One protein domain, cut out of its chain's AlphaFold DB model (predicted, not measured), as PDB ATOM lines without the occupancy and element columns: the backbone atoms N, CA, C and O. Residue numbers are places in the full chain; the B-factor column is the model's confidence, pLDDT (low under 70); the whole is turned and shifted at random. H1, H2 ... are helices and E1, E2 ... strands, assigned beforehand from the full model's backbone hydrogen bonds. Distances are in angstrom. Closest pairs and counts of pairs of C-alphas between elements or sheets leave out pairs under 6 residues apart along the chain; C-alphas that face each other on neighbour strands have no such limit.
ATOM      1  N   TYR A  23      65.320  28.087 -78.573       60.88
ATOM      2  CA  TYR A  23      66.443  27.917 -77.651       60.88
ATOM      3  C   TYR A  23      67.295  29.173 -77.655       60.88
ATOM      4  O   TYR A  23      67.861  29.531 -78.689       60.88
ATOM      5  N   ARG A  24      67.397  29.835 -76.500       62.44
ATOM      6  CA  ARG A  24      68.195  31.054 -76.359       62.44
ATOM      7  C   ARG A  24      69.223  30.909 -75.258       62.44
ATOM      8  O   ARG A  24      68.884  30.950 -74.084       62.44
ATOM      9  N   GLY A  25      70.486  30.820 -75.654       58.97
ATOM     10  CA  GLY A  25      71.602  31.121 -74.769       58.97
ATOM     11  C   GLY A  25      71.796  32.626 -74.645       58.97
ATOM     12  O   GLY A  25      72.259  33.257 -75.602       58.97
ATOM     13  N   ILE A  26      71.434  33.181 -73.491       66.12
ATOM     14  CA  ILE A  26      71.710  34.563 -73.110       66.12
ATOM     15  C   ILE A  26      72.846  34.528 -72.088       66.12
ATOM     16  O   ILE A  26      72.768  33.848 -71.074       66.12
ATOM     17  N   ALA A  27      73.903  35.282 -72.339       58.66
ATOM     18  CA  ALA A  27      74.854  35.636 -71.305       58.66
ATOM     19  C   ALA A  27      74.600  37.092 -70.910       58.66
ATOM     20  O   ALA A  27      74.401  37.962 -71.755       58.66
ATOM     21  N   LEU A  28      74.557  37.359 -69.617       64.44
ATOM     22  CA  LEU A  28      74.387  38.686 -69.056       64.44
ATOM     23  C   LEU A  28      75.716  39.099 -68.443       64.44
ATOM     24  O   LEU A  28      76.216  38.452 -67.527       64.44
ATOM     25  N   SER A  29      76.302  40.176 -68.953       58.91
ATOM     26  CA  SER A  29      77.476  40.760 -68.331       58.91
ATOM     27  C   SER A  29      77.034  41.798 -67.315       58.91
ATOM     28  O   SER A  29      76.398  42.791 -67.670       58.91
ATOM     29  N   VAL A  30      77.376  41.576 -66.055       61.06
ATOM     30  CA  VAL A  30      77.148  42.533 -64.971       61.06
ATOM     31  C   VAL A  30      78.494  43.027 -64.455       61.06
ATOM     32  O   VAL A  30      79.489  42.299 -64.494       61.06
ATOM     33  N   LYS A  31      78.559  44.282 -64.000       55.34
ATOM     34  CA  LYS A  31      79.797  44.838 -63.432       55.34
ATOM     35  C   LYS A  31      80.138  44.217 -62.079       55.34
ATOM     36  O   LYS A  31      81.316  44.078 -61.766       55.34
ATOM     37  N   GLU A  32      79.126  43.835 -61.306       58.88
ATOM     38  CA  GLU A  32      79.270  43.223 -59.986       58.88
ATOM     39  C   GLU A  32      78.354  41.996 -59.861       58.88
ATOM     40  O   GLU A  32      77.275  41.956 -60.434       58.88
ATOM     41  N   VAL A  33      78.740  40.984 -59.079       57.12
ATOM     42  CA  VAL A  33      77.915  39.770 -58.882       57.12
ATOM     43  C   VAL A  33      76.550  40.100 -58.251       57.12
ATOM     44  O   VAL A  33      75.539  39.496 -58.601       57.12
ATOM     45  N   LEU A  34      76.506  41.115 -57.379       57.41
ATOM     46  CA  LEU A  34      75.288  41.630 -56.732       57.41
ATOM     47  C   LEU A  34      74.255  42.185 -57.726       57.41
ATOM     48  O   LEU A  34      73.055  42.147 -57.458       57.41
ATOM     49  N   ASP A  35      74.701  42.644 -58.893       67.12
ATOM     50  CA  ASP A  35      73.821  43.120 -59.959       67.12
ATOM     51  C   ASP A  35      73.069  41.959 -60.645       67.12
ATOM     52  O   ASP A  35      71.985  42.163 -61.196       67.12
ATOM     53  N   GLY A  36      73.584  40.724 -60.563       68.69
ATOM     54  CA  GLY A  36      72.936  39.535 -61.125       68.69
ATOM     55  C   GLY A  36      71.601  39.200 -60.454       68.69
ATOM     56  O   GLY A  36      70.640  38.829 -61.129       68.69
ATOM     57  N   GLN A  37      71.490  39.428 -59.143       75.12
ATOM     58  CA  GLN A  37      70.245  39.210 -58.404       75.12
ATOM     59  C   GLN A  37      69.150  40.206 -58.818       75.12
ATOM     60  O   GLN A  37      67.993  39.822 -58.971       75.12
ATOM     61  N   VAL A  38      69.514  41.466 -59.086       80.25
ATOM     62  CA  VAL A  38      68.565  42.472 -59.592       80.25
ATOM     63  C   VAL A  38      68.037  42.075 -60.968       80.25
ATOM     64  O   VAL A  38      66.840  42.186 -61.225       80.25
ATOM     65  N   VAL A  39      68.910  41.578 -61.848       79.44
ATOM     66  CA  VAL A  39      68.498  41.090 -63.170       79.44
ATOM     67  C   VAL A  39      67.569  39.889 -63.056       79.44
ATOM     68  O   VAL A  39      66.563  39.829 -63.764       79.44
ATOM     69  N   PHE A  40      67.852  38.974 -62.132       80.31
ATOM     70  CA  PHE A  40      66.978  37.841 -61.868       80.31
ATOM     71  C   PHE A  40      65.582  38.269 -61.394       80.31
ATOM     72  O   PHE A  40      64.589  37.844 -61.980       80.31
ATOM     73  N   GLU A  41      65.486  39.164 -60.409       84.56
ATOM     74  CA  GLU A  41      64.202  39.680 -59.908       84.56
ATOM     75  C   GLU A  41      63.375  40.366 -61.009       84.56
ATOM     76  O   GLU A  41      62.154  40.194 -61.097       84.56
ATOM     77  N   VAL A  42      64.036  41.127 -61.889       87.44
ATOM     78  CA  VAL A  42      63.373  41.753 -63.040       87.44
ATOM     79  C   VAL A  42      62.860  40.689 -64.012       87.44
ATOM     80  O   VAL A  42      61.708  40.762 -64.437       87.44
ATOM     81  N   LEU A  43      63.653  39.663 -64.321       84.88
ATOM     82  CA  LEU A  43      63.222  38.568 -65.192       84.88
ATOM     83  C   LEU A  43      62.045  37.782 -64.615       84.88
ATOM     84  O   LEU A  43      61.119  37.482 -65.359       84.88
ATOM     85  N   GLN A  44      62.029  37.505 -63.310       84.75
ATOM     86  CA  GLN A  44      60.886  36.863 -62.646       84.75
ATOM     87  C   GLN A  44      59.604  37.691 -62.780       84.75
ATOM     88  O   GLN A  44      58.521  37.142 -62.960       84.75
ATOM     89  N   THR A  45      59.734  39.018 -62.732       87.38
ATOM     90  CA  THR A  45      58.604  39.937 -62.903       87.38
ATOM     91  C   THR A  45      58.099  39.946 -64.349       87.38
ATOM     92  O   THR A  45      56.892  39.965 -64.577       87.38
ATOM     93  N   LEU A  46      59.008  39.914 -65.331       86.56
ATOM     94  CA  LEU A  46      58.670  39.899 -66.760       86.56
ATOM     95  C   LEU A  46      58.143  38.538 -67.237       86.56
ATOM     96  O   LEU A  46      57.384  38.468 -68.203       86.56
ATOM     97  N   LEU A  47      58.550  37.458 -66.570       86.12
ATOM     98  CA  LEU A  47      58.276  36.074 -66.945       86.12
ATOM     99  C   LEU A  47      57.548  35.317 -65.813       86.12
ATOM    100  O   LEU A  47      58.007  34.258 -65.387       86.12
ATOM    101  N   PRO A  48      56.394  35.809 -65.324       83.69
ATOM    102  CA  PRO A  48      55.775  35.312 -64.092       83.69
ATOM    103  C   PRO A  48      55.228  33.881 -64.200       83.69
ATOM    104  O   PRO A  48      54.993  33.229 -63.189       83.69
ATOM    105  N   THR A  49      54.997  33.393 -65.422       83.56
ATOM    106  CA  THR A  49      54.501  32.035 -65.702       83.56
ATOM    107  C   THR A  49      55.605  31.093 -66.172       83.56
ATOM    108  O   THR A  49      55.307  30.020 -66.690       83.56
ATOM    109  N   TRP A  50      56.866  31.530 -66.140       84.06
ATOM    110  CA  TRP A  50      57.982  30.701 -66.570       84.06
ATOM    111  C   TRP A  50      58.487  29.890 -65.396       84.06
ATOM    112  O   TRP A  50      58.659  30.398 -64.287       84.06
ATOM    113  N   ARG A  51      58.787  28.628 -65.671       81.12
ATOM    114  CA  ARG A  51      59.456  27.780 -64.700       81.12
ATOM    115  C   ARG A  51      60.931  28.152 -64.645       81.12
ATOM    116  O   ARG A  51      61.537  28.446 -65.672       81.12
ATOM    117  N   ILE A  52      61.506  28.137 -63.448       80.75
ATOM    118  CA  ILE A  52      62.893  28.546 -63.217       80.75
ATOM    119  C   ILE A  52      63.672  27.353 -62.677       80.75
ATOM    120  O   ILE A  52      63.285  26.758 -61.672       80.75
ATOM    121  N   TRP A  53      64.775  27.016 -63.337       79.69
ATOM    122  CA  TRP A  53      65.757  26.054 -62.850       79.69
ATOM    123  C   TRP A  53      66.990  26.798 -62.349       79.69
ATOM    124  O   TRP A  53      67.669  27.476 -63.118       79.69
ATOM    125  N   GLN A  54      67.270  26.662 -61.053       77.06
ATOM    126  CA  GLN A  54      68.434  27.239 -60.385       77.06
ATOM    127  C   GLN A  54      68.889  26.318 -59.250       77.06
ATOM    128  O   GLN A  54      68.070  25.830 -58.468       77.06
ATOM    129  N   MET A  55      70.201  26.113 -59.135       70.06
ATOM    130  CA  MET A  55      70.796  25.298 -58.078       70.06
ATOM    131  C   MET A  55      70.308  25.743 -56.685       70.06
ATOM    132  O   MET A  55      70.362  26.921 -56.336       70.06
ATOM    133  N   GLY A  56      69.807  24.792 -55.890       65.00
ATOM    134  CA  GLY A  56      69.404  25.016 -54.495       65.00
ATOM    135  C   GLY A  56      68.054  25.717 -54.262       65.00
ATOM    136  O   GLY A  56      67.707  25.933 -53.104       65.00
ATOM    137  N   GLN A  57      67.285  26.061 -55.306       58.53
ATOM    138  CA  GLN A  57      66.042  26.853 -55.184       58.53
ATOM    139  C   GLN A  57      64.731  26.092 -55.502       58.53
ATOM    140  O   GLN A  57      63.670  26.714 -55.510       58.53
ATOM    141  N   GLY A  58      64.720  24.763 -55.701       53.25
ATOM    142  CA  GLY A  58      63.443  24.042 -55.860       53.25
ATOM    143  C   GLY A  58      63.508  22.531 -56.116       53.25
ATOM    144  O   GLY A  58      64.526  22.012 -56.561       53.25
ATOM    145  N   ASN A  59      62.370  21.856 -55.884       52.12
ATOM    146  CA  ASN A  59      62.108  20.400 -56.014       52.12
ATOM    147  C   ASN A  59      62.181  19.836 -57.449       52.12
ATOM    148  O   ASN A  59      61.836  18.684 -57.690       52.12
ATOM    149  N   HIS A  67      71.544  10.042 -62.242       52.59
ATOM    150  CA  HIS A  67      72.134   9.427 -63.422       52.59
ATOM    151  C   HIS A  67      71.473  10.042 -64.665       52.59
ATOM    152  O   HIS A  67      70.292  10.380 -64.639       52.59
ATOM    153  N   ARG A  68      72.202  10.139 -65.786       55.38
ATOM    154  CA  ARG A  68      71.699  10.652 -67.079       55.38
ATOM    155  C   ARG A  68      70.269  10.199 -67.414       55.38
ATOM    156  O   ARG A  68      69.475  10.987 -67.916       55.38
ATOM    157  N   LEU A  69      69.955   8.929 -67.172       56.28
ATOM    158  CA  LEU A  69      68.632   8.370 -67.444       56.28
ATOM    159  C   LEU A  69      67.558   8.952 -66.522       56.28
ATOM    160  O   LEU A  69      66.504   9.317 -67.020       56.28
ATOM    161  N   ASP A  70      67.854   9.127 -65.237       59.19
ATOM    162  CA  ASP A  70      66.934   9.712 -64.260       59.19
ATOM    163  C   ASP A  70      66.657  11.187 -64.577       59.19
ATOM    164  O   ASP A  70      65.517  11.634 -64.483       59.19
ATOM    165  N   PHE A  71      67.672  11.931 -65.031       59.56
ATOM    166  CA  PHE A  71      67.516  13.310 -65.501       59.56
ATOM    167  C   PHE A  71      66.570  13.393 -66.707       59.56
ATOM    168  O   PHE A  71      65.610  14.169 -66.730       59.56
ATOM    169  N   ILE A  72      66.870  12.607 -67.745       57.44
ATOM    170  CA  ILE A  72      66.119  12.587 -69.005       57.44
ATOM    171  C   ILE A  72      64.682  12.154 -68.728       57.44
ATOM    172  O   ILE A  72      63.733  12.756 -69.215       57.44
ATOM    173  N   GLN A  73      64.518  11.151 -67.875       60.12
ATOM    174  CA  GLN A  73      63.223  10.651 -67.470       60.12
ATOM    175  C   GLN A  73      62.441  11.700 -66.673       60.12
ATOM    176  O   GLN A  73      61.304  11.967 -67.026       60.12
ATOM    177  N   GLN A  74      63.037  12.402 -65.706       60.81
ATOM    178  CA  GLN A  74      62.344  13.472 -64.974       60.81
ATOM    179  C   GLN A  74      61.978  14.670 -65.864       60.81
ATOM    180  O   GLN A  74      60.879  15.213 -65.750       60.81
ATOM    181  N   SER A  75      62.865  15.075 -66.776       58.00
ATOM    182  CA  SER A  75      62.605  16.187 -67.702       58.00
ATOM    183  C   SER A  75      61.531  15.853 -68.750       58.00
ATOM    184  O   SER A  75      60.728  16.724 -69.086       58.00
ATOM    185  N   ILE A  76      61.454  14.593 -69.198       58.59
ATOM    186  CA  ILE A  76      60.430  14.091 -70.130       58.59
ATOM    187  C   ILE A  76      59.102  13.783 -69.416       58.59
ATOM    188  O   ILE A  76      58.041  14.207 -69.876       58.59
ATOM    189  N   GLU A  77      59.125  13.045 -68.301       57.59
ATOM    190  CA  GLU A  77      57.930  12.569 -67.581       57.59
ATOM    191  C   GLU A  77      57.152  13.700 -66.922       57.59
ATOM    192  O   GLU A  77      55.925  13.634 -66.835       57.59
ATOM    193  N   GLN A  78      57.832  14.775 -66.518       58.38
ATOM    194  CA  GLN A  78      57.146  15.962 -66.023       58.38
ATOM    195  C   GLN A  78      56.404  16.739 -67.122       58.38
ATOM    196  O   GLN A  78      55.728  17.714 -66.795       58.38
ATOM    197  N   GLY A  79      56.482  16.312 -68.394       51.84
ATOM    198  CA  GLY A  79      55.584  16.744 -69.470       51.84
ATOM    199  C   GLY A  79      55.368  18.253 -69.484       51.84
ATOM    200  O   GLY A  79      54.228  18.716 -69.405       51.84
ATOM    201  N   GLN A  80      56.463  19.014 -69.462       62.44
ATOM    202  CA  GLN A  80      56.407  20.416 -69.070       62.44
ATOM    203  C   GLN A  80      55.756  21.256 -70.172       62.44
ATOM    204  O   GLN A  80      56.231  21.310 -71.303       62.44
ATOM    205  N   ARG A  81      54.627  21.885 -69.827       62.03
ATOM    206  CA  ARG A  81      53.782  22.685 -70.733       62.03
ATOM    207  C   ARG A  81      54.127  24.176 -70.727       62.03
ATOM    208  O   ARG A  81      53.373  24.981 -71.273       62.03
ATOM    209  N   GLU A  82      55.222  24.552 -70.079       74.44
ATOM    210  CA  GLU A  82      55.571  25.935 -69.760       74.44
ATOM    211  C   GLU A  82      56.960  26.280 -70.299       74.44
ATOM    212  O   GLU A  82      57.798  25.409 -70.527       74.44
ATOM    213  N   ASN A  83      57.192  27.571 -70.534       81.56
ATOM    214  CA  ASN A  83      58.515  28.058 -70.909       81.56
ATOM    215  C   ASN A  83      59.476  27.937 -69.719       81.56
ATOM    216  O   ASN A  83      59.068  28.075 -68.563       81.56
ATOM    217  N   LEU A  84      60.754  27.716 -70.017       78.94
ATOM    218  CA  LEU A  84      61.782  27.409 -69.033       78.94
ATOM    219  C   LEU A  84      62.889  28.465 -69.034       78.94
ATOM    220  O   LEU A  84      63.439  28.809 -70.080       78.94
ATOM    221  N   LEU A  85      63.248  28.929 -67.841       82.38
ATOM    222  CA  LEU A  85      64.412  29.759 -67.573       82.38
ATOM    223  C   LEU A  85      65.449  28.943 -66.793       82.38
ATOM    224  O   LEU A  85      65.210  28.562 -65.651       82.38
ATOM    225  N   VAL A  86      66.607  28.683 -67.391       79.06
ATOM    226  CA  VAL A  86      67.713  27.939 -66.778       79.06
ATOM    227  C   VAL A  86      68.802  28.912 -66.353       79.06
ATOM    228  O   VAL A  86      69.404  29.573 -67.197       79.06
ATOM    229  N   LEU A  87      69.088  28.989 -65.059       78.06
ATOM    230  CA  LEU A  87      70.121  29.862 -64.513       78.06
ATOM    231  C   LEU A  87      71.398  29.092 -64.219       78.06
ATOM    232  O   LEU A  87      71.355  27.968 -63.717       78.06
ATOM    233  N   TYR A  88      72.527  29.732 -64.515       75.00
ATOM    234  CA  TYR A  88      73.870  29.237 -64.230       75.00
ATOM    235  C   TYR A  88      74.071  27.757 -64.613       75.00
ATOM    236  O   TYR A  88      74.505  26.970 -63.773       75.00
ATOM    237  N   PRO A  89      73.766  27.346 -65.867       73.62
ATOM    238  CA  PRO A  89      73.909  25.955 -66.319       73.62
ATOM    239  C   PRO A  89      75.265  25.327 -65.964       73.62
ATOM    240  O   PRO A  89      75.342  24.167 -65.571       73.62
ATOM    241  N   GLU A  90      76.338  26.110 -66.050       72.25
ATOM    242  CA  GLU A  90      77.695  25.630 -65.786       72.25
ATOM    243  C   GLU A  90      77.965  25.295 -64.312       72.25
ATOM    244  O   GLU A  90      78.808  24.440 -64.044       72.25
ATOM    245  N   GLU A  91      77.255  25.908 -63.355       73.31
ATOM    246  CA  GLU A  91      77.493  25.672 -61.920       73.31
ATOM    247  C   GLU A  91      77.101  24.253 -61.496       73.31
ATOM    248  O   GLU A  91      77.789  23.631 -60.690       73.31
ATOM    249  N   TRP A  92      76.036  23.700 -62.074       70.69
ATOM    250  CA  TRP A  92      75.560  22.351 -61.753       70.69
ATOM    251  C   TRP A  92      76.059  21.283 -62.728       70.69
ATOM    252  O   TRP A  92      76.083  20.107 -62.376       70.69
ATOM    253  N   MET A  93      76.536  21.671 -63.914       72.19
ATOM    254  CA  MET A  93      77.169  20.758 -64.874       72.19
ATOM    255  C   MET A  93      78.697  20.687 -64.726       72.19
ATOM    256  O   MET A  93      79.369  20.092 -65.571       72.19
ATOM    257  N   GLN A  94      79.282  21.296 -63.689       72.06
ATOM    258  CA  GLN A  94      80.739  21.383 -63.528       72.06
ATOM    259  C   GLN A  94      81.416  20.003 -63.458       72.06
ATOM    260  O   GLN A  94      82.516  19.824 -63.978       72.06
ATOM    261  N   SER A  95      80.758  19.023 -62.836       70.88
ATOM    262  CA  SER A  95      81.252  17.647 -62.709       70.88
ATOM    263  C   SER A  95      80.920  16.760 -63.913       70.88
ATOM    264  O   SER A  95      81.362  15.611 -63.966       70.88
ATOM    265  N   TRP A  96      80.141  17.260 -64.877       73.44
ATOM    266  CA  TRP A  96      79.660  16.469 -66.004       73.44
ATOM    267  C   TRP A  96      80.701  16.432 -67.117       73.44
ATOM    268  O   TRP A  96      81.335  17.438 -67.450       73.44
ATOM    269  N   ASN A  97      80.857  15.264 -67.738       75.50
ATOM    270  CA  ASN A  97      81.665  15.151 -68.946       75.50
ATOM    271  C   ASN A  97      80.923  15.755 -70.156       75.50
ATOM    272  O   ASN A  97      79.724  16.032 -70.109       75.50
ATOM    273  N   LEU A  98      81.648  15.948 -71.262       73.88
ATOM    274  CA  LEU A  98      81.098  16.559 -72.475       73.88
ATOM    275  C   LEU A  98      79.891  15.792 -73.039       73.88
ATOM    276  O   LEU A  98      78.901  16.411 -73.410       73.88
ATOM    277  N   VAL A  99      79.957  14.458 -73.058       73.38
ATOM    278  CA  VAL A  99      78.892  13.600 -73.604       73.38
ATOM    279  C   VAL A  99      77.597  13.765 -72.814       73.38
ATOM    280  O   VAL A  99      76.512  13.790 -73.397       73.38
ATOM    281  N   ASP A 100      77.697  13.903 -71.494       69.56
ATOM    282  CA  ASP A 100      76.543  14.109 -70.624       69.56
ATOM    283  C   ASP A 100      75.951  15.510 -70.799       69.56
ATOM    284  O   ASP A 100      74.732  15.635 -70.917       69.56
ATOM    285  N   LYS A 101      76.791  16.549 -70.924       73.06
ATOM    286  CA  LYS A 101      76.332  17.910 -71.254       73.06
ATOM    287  C   LYS A 101      75.591  17.944 -72.593       73.06
ATOM    288  O   LYS A 101      74.498  18.497 -72.677       73.06
ATOM    289  N   GLU A 102      76.152  17.336 -73.636       71.56
ATOM    290  CA  GLU A 102      75.518  17.261 -74.959       71.56
ATOM    291  C   GLU A 102      74.191  16.504 -74.903       71.56
ATOM    292  O   GLU A 102      73.171  17.007 -75.370       71.56
ATOM    293  N   SER A 103      74.185  15.332 -74.260       67.56
ATOM    294  CA  SER A 103      72.980  14.511 -74.106       67.56
ATOM    295  C   SER A 103      71.873  15.259 -73.368       67.56
ATOM    296  O   SER A 103      70.716  15.184 -73.769       67.56
ATOM    297  N   PHE A 104      72.224  16.016 -72.326       75.25
ATOM    298  CA  PHE A 104      71.294  16.877 -71.610       75.25
ATOM    299  C   PHE A 104      70.657  17.914 -72.538       75.25
ATOM    300  O   PHE A 104      69.430  18.004 -72.597       75.25
ATOM    301  N   TRP A 105      71.462  18.675 -73.288       74.62
ATOM    302  CA  TRP A 105      70.932  19.742 -74.140       74.62
ATOM    303  C   TRP A 105      70.076  19.174 -75.270       74.62
ATOM    304  O   TRP A 105      69.056  19.767 -75.609       74.62
ATOM    305  N   THR A 106      70.433  18.003 -75.804       70.12
ATOM    306  CA  THR A 106      69.620  17.284 -76.790       70.12
ATOM    307  C   THR A 106      68.288  16.813 -76.205       70.12
ATOM    308  O   THR A 106      67.243  17.084 -76.787       70.12
ATOM    309  N   SER A 107      68.281  16.167 -75.037       69.00
ATOM    310  CA  SER A 107      67.033  15.698 -74.421       69.00
ATOM    311  C   SER A 107      66.133  16.849 -73.975       69.00
ATOM    312  O   SER A 107      64.911  16.771 -74.125       69.00
ATOM    313  N   LEU A 108      66.714  17.950 -73.494       72.94
ATOM    314  CA  LEU A 108      65.980  19.183 -73.232       72.94
ATOM    315  C   LEU A 108      65.372  19.728 -74.532       72.94
ATOM    316  O   LEU A 108      64.194  20.087 -74.543       72.94
ATOM    317  N   ALA A 109      66.151  19.708 -75.623       69.75
ATOM    318  CA  ALA A 109      65.721  20.152 -76.942       69.75
ATOM    319  C   ALA A 109      64.458  19.427 -77.433       69.75
ATOM    320  O   ALA A 109      63.513  20.049 -77.933       69.75
ATOM    321  N   GLU A 110      64.453  18.107 -77.262       68.50
ATOM    322  CA  GLU A 110      63.371  17.207 -77.654       68.50
ATOM    323  C   GLU A 110      62.136  17.360 -76.758       68.50
ATOM    324  O   GLU A 110      61.013  17.454 -77.259       68.50
ATOM    325  N   SER A 111      62.337  17.452 -75.440       66.62
ATOM    326  CA  SER A 111      61.253  17.514 -74.446       66.62
ATOM    327  C   SER A 111      60.495  18.840 -74.488       66.62
ATOM    328  O   SER A 111      59.268  18.866 -74.399       66.62
ATOM    329  N   PHE A 112      61.212  19.948 -74.693       68.75
ATOM    330  CA  PHE A 112      60.644  21.294 -74.773       68.75
ATOM    331  C   PHE A 112      60.413  21.742 -76.220       68.75
ATOM    332  O   PHE A 112      60.304  22.931 -76.489       68.75
ATOM    333  N   GLY A 113      60.281  20.825 -77.187       58.91
ATOM    334  CA  GLY A 113      60.218  21.159 -78.620       58.91
ATOM    335  C   GLY A 113      59.132  22.172 -79.048       58.91
ATOM    336  O   GLY A 113      59.230  22.750 -80.138       58.91
ATOM    337  N   ARG A 114      58.117  22.414 -78.200       67.56
ATOM    338  CA  ARG A 114      57.045  23.421 -78.375       67.56
ATOM    339  C   ARG A 114      57.124  24.622 -77.419       67.56
ATOM    340  O   ARG A 114      56.306  25.528 -77.540       67.56
ATOM    341  N   HIS A 115      58.072  24.631 -76.490       74.25
ATOM    342  CA  HIS A 115      58.206  25.615 -75.419       74.25
ATOM    343  C   HIS A 115      59.531  26.370 -75.553       74.25
ATOM    344  O   HIS A 115      60.494  25.875 -76.134       74.25
ATOM    345  N   THR A 116      59.574  27.605 -75.059       77.75
ATOM    346  CA  THR A 116      60.794  28.417 -75.120       77.75
ATOM    347  C   THR A 116      61.698  28.065 -73.951       77.75
ATOM    348  O   THR A 116      61.247  28.078 -72.807       77.75
ATOM    349  N   VAL A 117      62.973  27.808 -74.234       75.50
ATOM    350  CA  VAL A 117      64.015  27.633 -73.221       75.50
ATOM    351  C   VAL A 117      65.002  28.788 -73.331       75.50
ATOM    352  O   VAL A 117      65.624  28.997 -74.377       75.50
ATOM    353  N   ILE A 118      65.159  29.533 -72.242       78.69
ATOM    354  CA  ILE A 118      66.174  30.572 -72.098       78.69
ATOM    355  C   ILE A 118      67.190  30.100 -71.067       78.69
ATOM    356  O   ILE A 118      66.821  29.762 -69.948       78.69
ATOM    357  N   THR A 119      68.469  30.109 -71.422       75.56
ATOM    358  CA  THR A 119      69.562  29.904 -70.474       75.56
ATOM    359  C   THR A 119      70.218  31.244 -70.172       75.56
ATOM    360  O   THR A 119      70.386  32.066 -71.074       75.56
ATOM    361  N   ILE A 120      70.543  31.481 -68.902       77.12
ATOM    362  CA  ILE A 120      71.216  32.690 -68.432       77.12
ATOM    363  C   ILE A 120      72.465  32.309 -67.656       77.12
ATOM    364  O   ILE A 120      72.389  31.638 -66.627       77.12
ATOM    365  N   SER A 121      73.607  32.797 -68.125       75.25
ATOM    366  CA  SER A 121      74.839  32.872 -67.344       75.25
ATOM    367  C   SER A 121      75.154  34.328 -67.019       75.25
ATOM    368  O   SER A 121      74.944  35.212 -67.851       75.25
ATOM    369  N   PHE A 122      75.654  34.580 -65.810       73.88
ATOM    370  CA  PHE A 122      76.208  35.882 -65.458       73.88
ATOM    371  C   PHE A 122      77.721  35.809 -65.484       73.88
ATOM    372  O   PHE A 122      78.317  34.964 -64.826       73.88
ATOM    373  N   GLU A 123      78.325  36.710 -66.241       72.19
ATOM    374  CA  GLU A 123      79.767  36.751 -66.440       72.19
ATOM    375  C   GLU A 123      80.285  38.174 -66.261       72.19
ATOM    376  O   GLU A 123      79.545  39.157 -66.369       72.19
ATOM    377  N   THR A 124      81.585  38.311 -66.012       71.06
ATOM    378  CA  THR A 124      82.201  39.640 -66.003       71.06
ATOM    379  C   THR A 124      82.298  40.199 -67.425       71.06
ATOM    380  O   THR A 124      82.363  39.461 -68.414       71.06
ATOM    381  N   HIS A 125      82.370  41.528 -67.542       70.81
ATOM    382  CA  HIS A 125      82.597  42.191 -68.833       70.81
ATOM    383  C   HIS A 125      83.899  41.721 -69.505       70.81
ATOM    384  O   HIS A 125      83.975  41.643 -70.732       70.81
ATOM    385  N   GLU A 126      84.929  41.413 -68.715       70.00
ATOM    386  CA  GLU A 126      86.215  40.929 -69.221       70.00
ATOM    387  C   GLU A 126      86.086  39.519 -69.797       70.00
ATOM    388  O   GLU A 126      86.512  39.287 -70.931       70.00
ATOM    389  N   THR A 127      85.415  38.612 -69.081       70.38
ATOM    390  CA  THR A 127      85.163  37.246 -69.554       70.38
ATOM    391  C   THR A 127      84.378  37.253 -70.867       70.38
ATOM    392  O   THR A 127      84.785  36.619 -71.840       70.38
ATOM    393  N   LEU A 128      83.287  38.022 -70.958       71.44
ATOM    394  CA  LEU A 128      82.452  38.027 -72.167       71.44
ATOM    395  C   LEU A 128      83.113  38.701 -73.373       71.44
ATOM    396  O   LEU A 128      82.881  38.281 -74.508       71.44
ATOM    397  N   ARG A 129      84.017  39.667 -73.157       71.25
ATOM    398  CA  ARG A 129      84.865  40.199 -74.237       71.25
ATOM    399  C   ARG A 129      85.742  39.116 -74.864       71.25
ATOM    400  O   ARG A 129      85.873  39.086 -76.091       71.25
ATOM    401  N   LEU A 130      86.297  38.213 -74.056       73.06
ATOM    402  CA  LEU A 130      87.084  37.074 -74.543       73.06
ATOM    403  C   LEU A 130      86.216  36.058 -75.303       73.06
ATOM    404  O   LEU A 130      86.695  35.411 -76.231       73.06
ATOM    405  N   LEU A 131      84.925  35.977 -74.974       67.12
ATOM    406  CA  LEU A 131      83.942  35.107 -75.628       67.12
ATOM    407  C   LEU A 131      83.215  35.771 -76.816       67.12
ATOM    408  O   LEU A 131      82.279  35.198 -77.376       67.12
ATOM    409  N   SER A 132      83.663  36.948 -77.262       72.88
ATOM    410  CA  SER A 132      83.060  37.703 -78.377       72.88
ATOM    411  C   SER A 132      83.055  36.960 -79.721       72.88
ATOM    412  O   SER A 132      82.306  37.330 -80.631       72.88
ATOM    413  N   ALA A 133      83.847  35.894 -79.872       73.00
ATOM    414  CA  ALA A 133      83.764  34.988 -81.015       73.00
ATOM    415  C   ALA A 133      82.424  34.230 -81.037       73.00
ATOM    416  O   ALA A 133      81.786  34.172 -82.090       73.00
ATOM    417  N   SER A 134      81.961  33.763 -79.877       66.75
ATOM    418  CA  SER A 134      80.763  32.930 -79.701       66.75
ATOM    419  C   SER A 134      79.517  33.720 -79.298       66.75
ATOM    420  O   SER A 134      78.406  33.231 -79.480       66.75
ATOM    421  N   PHE A 135      79.676  34.951 -78.807       72.44
ATOM    422  CA  PHE A 135      78.574  35.803 -78.364       72.44
ATOM    423  C   PHE A 135      78.543  37.144 -79.096       72.44
ATOM    424  O   PHE A 135      79.577  37.715 -79.444       72.44
ATOM    425  N   LYS A 136      77.339  37.657 -79.340       78.19
ATOM    426  CA  LYS A 136      77.102  38.990 -79.892       78.19
ATOM    427  C   LYS A 136      76.512  39.878 -78.803       78.19
ATOM    428  O   LYS A 136      75.448  39.559 -78.277       78.19
ATOM    429  N   ALA A 137      77.191  40.979 -78.494       78.44
ATOM    430  CA  ALA A 137      76.664  41.989 -77.587       78.44
ATOM    431  C   ALA A 137      75.394  42.620 -78.172       78.44
ATOM    432  O   ALA A 137      75.328  42.936 -79.363       78.44
ATOM    433  N   TRP A 138      74.410  42.806 -77.308       78.00
ATOM    434  CA  TRP A 138      73.237  43.624 -77.521       78.00
ATOM    435  C   TRP A 138      73.421  44.899 -76.710       78.00
ATOM    436  O   TRP A 138      73.636  44.848 -75.495       78.00
ATOM    437  N   ASP A 139      73.378  46.033 -77.400       71.25
ATOM    438  CA  ASP A 139      73.534  47.319 -76.741       71.25
ATOM    439  C   ASP A 139      72.274  47.623 -75.930       71.25
ATOM    440  O   ASP A 139      71.157  47.604 -76.450       71.25
ATOM    441  N   MET A 140      72.461  47.840 -74.636       70.75
ATOM    442  CA  MET A 140      71.411  48.281 -73.735       70.75
ATOM    443  C   MET A 140      71.726  49.725 -73.392       70.75
ATOM    444  O   MET A 140      72.605  49.987 -72.562       70.75
ATOM    445  N   GLU A 141      71.040  50.657 -74.049       65.00
ATOM    446  CA  GLU A 141      71.290  52.079 -73.847       65.00
ATOM    447  C   GLU A 141      71.240  52.424 -72.351       65.00
ATOM    448  O   GLU A 141      70.282  52.104 -71.644       65.00
ATOM    449  N   ALA A 142      72.315  53.053 -71.865       66.31
ATOM    450  CA  ALA A 142      72.469  53.543 -70.494       66.31
ATOM    451  C   ALA A 142      72.351  52.495 -69.359       66.31
ATOM    452  O   ALA A 142      72.296  52.874 -68.186       66.31
ATOM    453  N   SER A 143      72.392  51.191 -69.658       67.81
ATOM    454  CA  SER A 143      72.404  50.132 -68.639       67.81
ATOM    455  C   SER A 143      73.836  49.772 -68.208       67.81
ATOM    456  O   SER A 143      74.723  49.631 -69.052       67.81
ATOM    457  N   PRO A 144      74.111  49.565 -66.902       69.25
ATOM    458  CA  PRO A 144      75.388  49.009 -66.447       69.25
ATOM    459  C   PRO A 144      75.523  47.501 -66.738       69.25
ATOM    460  O   PRO A 144      76.593  46.943 -66.501       69.25
ATOM    461  N   VAL A 145      74.457  46.866 -67.235       71.94
ATOM    462  CA  VAL A 145      74.382  45.461 -67.653       71.94
ATOM    463  C   VAL A 145      74.449  45.396 -69.176       71.94
ATOM    464  O   VAL A 145      73.747  46.163 -69.833       71.94
ATOM    465  N   GLN A 146      75.235  44.475 -69.738       75.19
ATOM    466  CA  GLN A 146      75.195  44.181 -71.175       75.19
ATOM    467  C   GLN A 146      74.589  42.800 -71.415       75.19
ATOM    468  O   GLN A 146      74.921  41.825 -70.743       75.19
ATOM    469  N   LEU A 147      73.709  42.713 -72.405       76.81
ATOM    470  CA  LEU A 147      73.140  41.455 -72.870       76.81
ATOM    471  C   LEU A 147      74.019  40.884 -73.977       76.81
ATOM    472  O   LEU A 147      74.478  41.608 -74.853       76.81
ATOM    473  N   TRP A 148      74.235  39.578 -73.969       73.56
ATOM    474  CA  TRP A 148      75.011  38.876 -74.978       73.56
ATOM    475  C   TRP A 148      74.223  37.669 -75.465       73.56
ATOM    476  O   TRP A 148      73.845  36.794 -74.691       73.56
ATOM    477  N   LEU A 149      73.974  37.605 -76.767       73.50
ATOM    478  CA  LEU A 149      73.284  36.482 -77.387       73.50
ATOM    479  C   LEU A 149      74.312  35.512 -77.966       73.50
ATOM    480  O   LEU A 149      75.211  35.931 -78.702       73.50
ATOM    481  N   SER A 150      74.174  34.219 -77.676       72.62
ATOM    482  CA  SER A 150      74.973  33.198 -78.359       72.62
ATOM    483  C   SER A 150      74.746  33.267 -79.873       72.62
ATOM    484  O   SER A 150      73.610  33.245 -80.346       72.62
ATOM    485  N   LYS A 151      75.833  33.325 -80.649       70.75
ATOM    486  CA  LYS A 151      75.792  33.320 -82.121       70.75
ATOM    487  C   LYS A 151      75.442  31.953 -82.701       70.75
ATOM    488  O   LYS A 151      75.103  31.871 -83.874       70.75
TER     489      LYS A 151
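What this domain is: This is residues 23 to 59 and 67 to 151 of the 156 residues of an uncharacterized protein of Thiotrichales bacterium HS_08 (UniProt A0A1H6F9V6). A single strongly twisted sheet of six strands runs through the middle, with H1 over one face along E4. H2 and H4 lie side by side beyond the other face, near the E2 and E3 half, while the short H5 packs over E1 near the other end. The printed part has 122 residues, with five named helices and six named strands in the order E1 H1 E2 H2 E3 H3 H4 E4 H5 E5 E6. The mixed sheet has the order E2 E3 E4 E1 E6 E5, and the class is mixed, helices and strands. The whole is compact, with a radius of gyration of the C-alphas of 15.0 A and spans of 43 by 32 by 26 A.

Where its parts are: E1, residues 23 to 29, begins at C-alpha 23 (66.443, 27.917, -77.651) and is 19.3 A long. E4, residues 117 to 123, is 19.4 A long. The other strands are E2, residues 51 to 53, E3, 84 to 87, E5, 135 to 138, and E6, 146 to 150, which ends at C-alpha 150 (74.973, 33.198, -78.359). H1, residues 33 to 46, is 20.8 A long, and H4, residues 98 to 111, 20.0 A, from C-alpha 98 (81.098, 16.559, -72.475). H2 is residues 68 to 77, H3 89 to 92 and H5 125 to 130.

How they stand to each other: E4 and E1 are parallel, with N 28 and O 121 2.8 A apart. E3 is parallel to E4, N 86 to O 118 2.8 A, and to the edge strand E2, N 53 to O 85 2.8 A. E6 is antiparallel to E1, N 148 to O 27 2.7 A, and to the edge strand E5, N 138 to O 147 2.7 A; E5 and E6 form a hairpin. E3, H3 H4, E4 is a strand-helix-strand unit, parallel neighbours with helices between; E1, H1, E2 and E4, H5, E5 are split units, with other strands between theirs. The three crossovers are right-handed. H1 on one face makes two layers with the sheet, at a height of 8.4 A; the closest C-alphas of H1 and E4 are those of Gly 36 and Phe 122, 6.5 A. H5, at a height of 8.0 A, runs along E1, 1 degree on the local plane. H3 only grazes the sheet with residues 89 to 91. H4 is only just on it, with 5 pairs of C-alphas within 10 A, and only grazes it with residues 105 to 109. H2 is not on the sheet; it touches H4 at a shallow tilt of 11 degrees, the same way, closest at the C-alphas of Ile 76 and Ser 111, 5.6 A. In H2, H4 and H5 every O i to N i+4 pair is within hydrogen-bond range, in H1 8 of 10; H3 is too short for one, and its one O i to N i+3 pair is not within range.

The domain as a whole: The C-alphas farthest apart, of Leu 69 and Ala 142, are 45.4 A apart. Residues 60 to 66 are not printed, and C-alphas 59 and 67 across the cut are 16.6 A apart. Of the links that are printed whole, none is long. The mean pLDDT of the printed part is 70.5, with 48 residues under 70, among them residues 23 to 36 and 67 to 81.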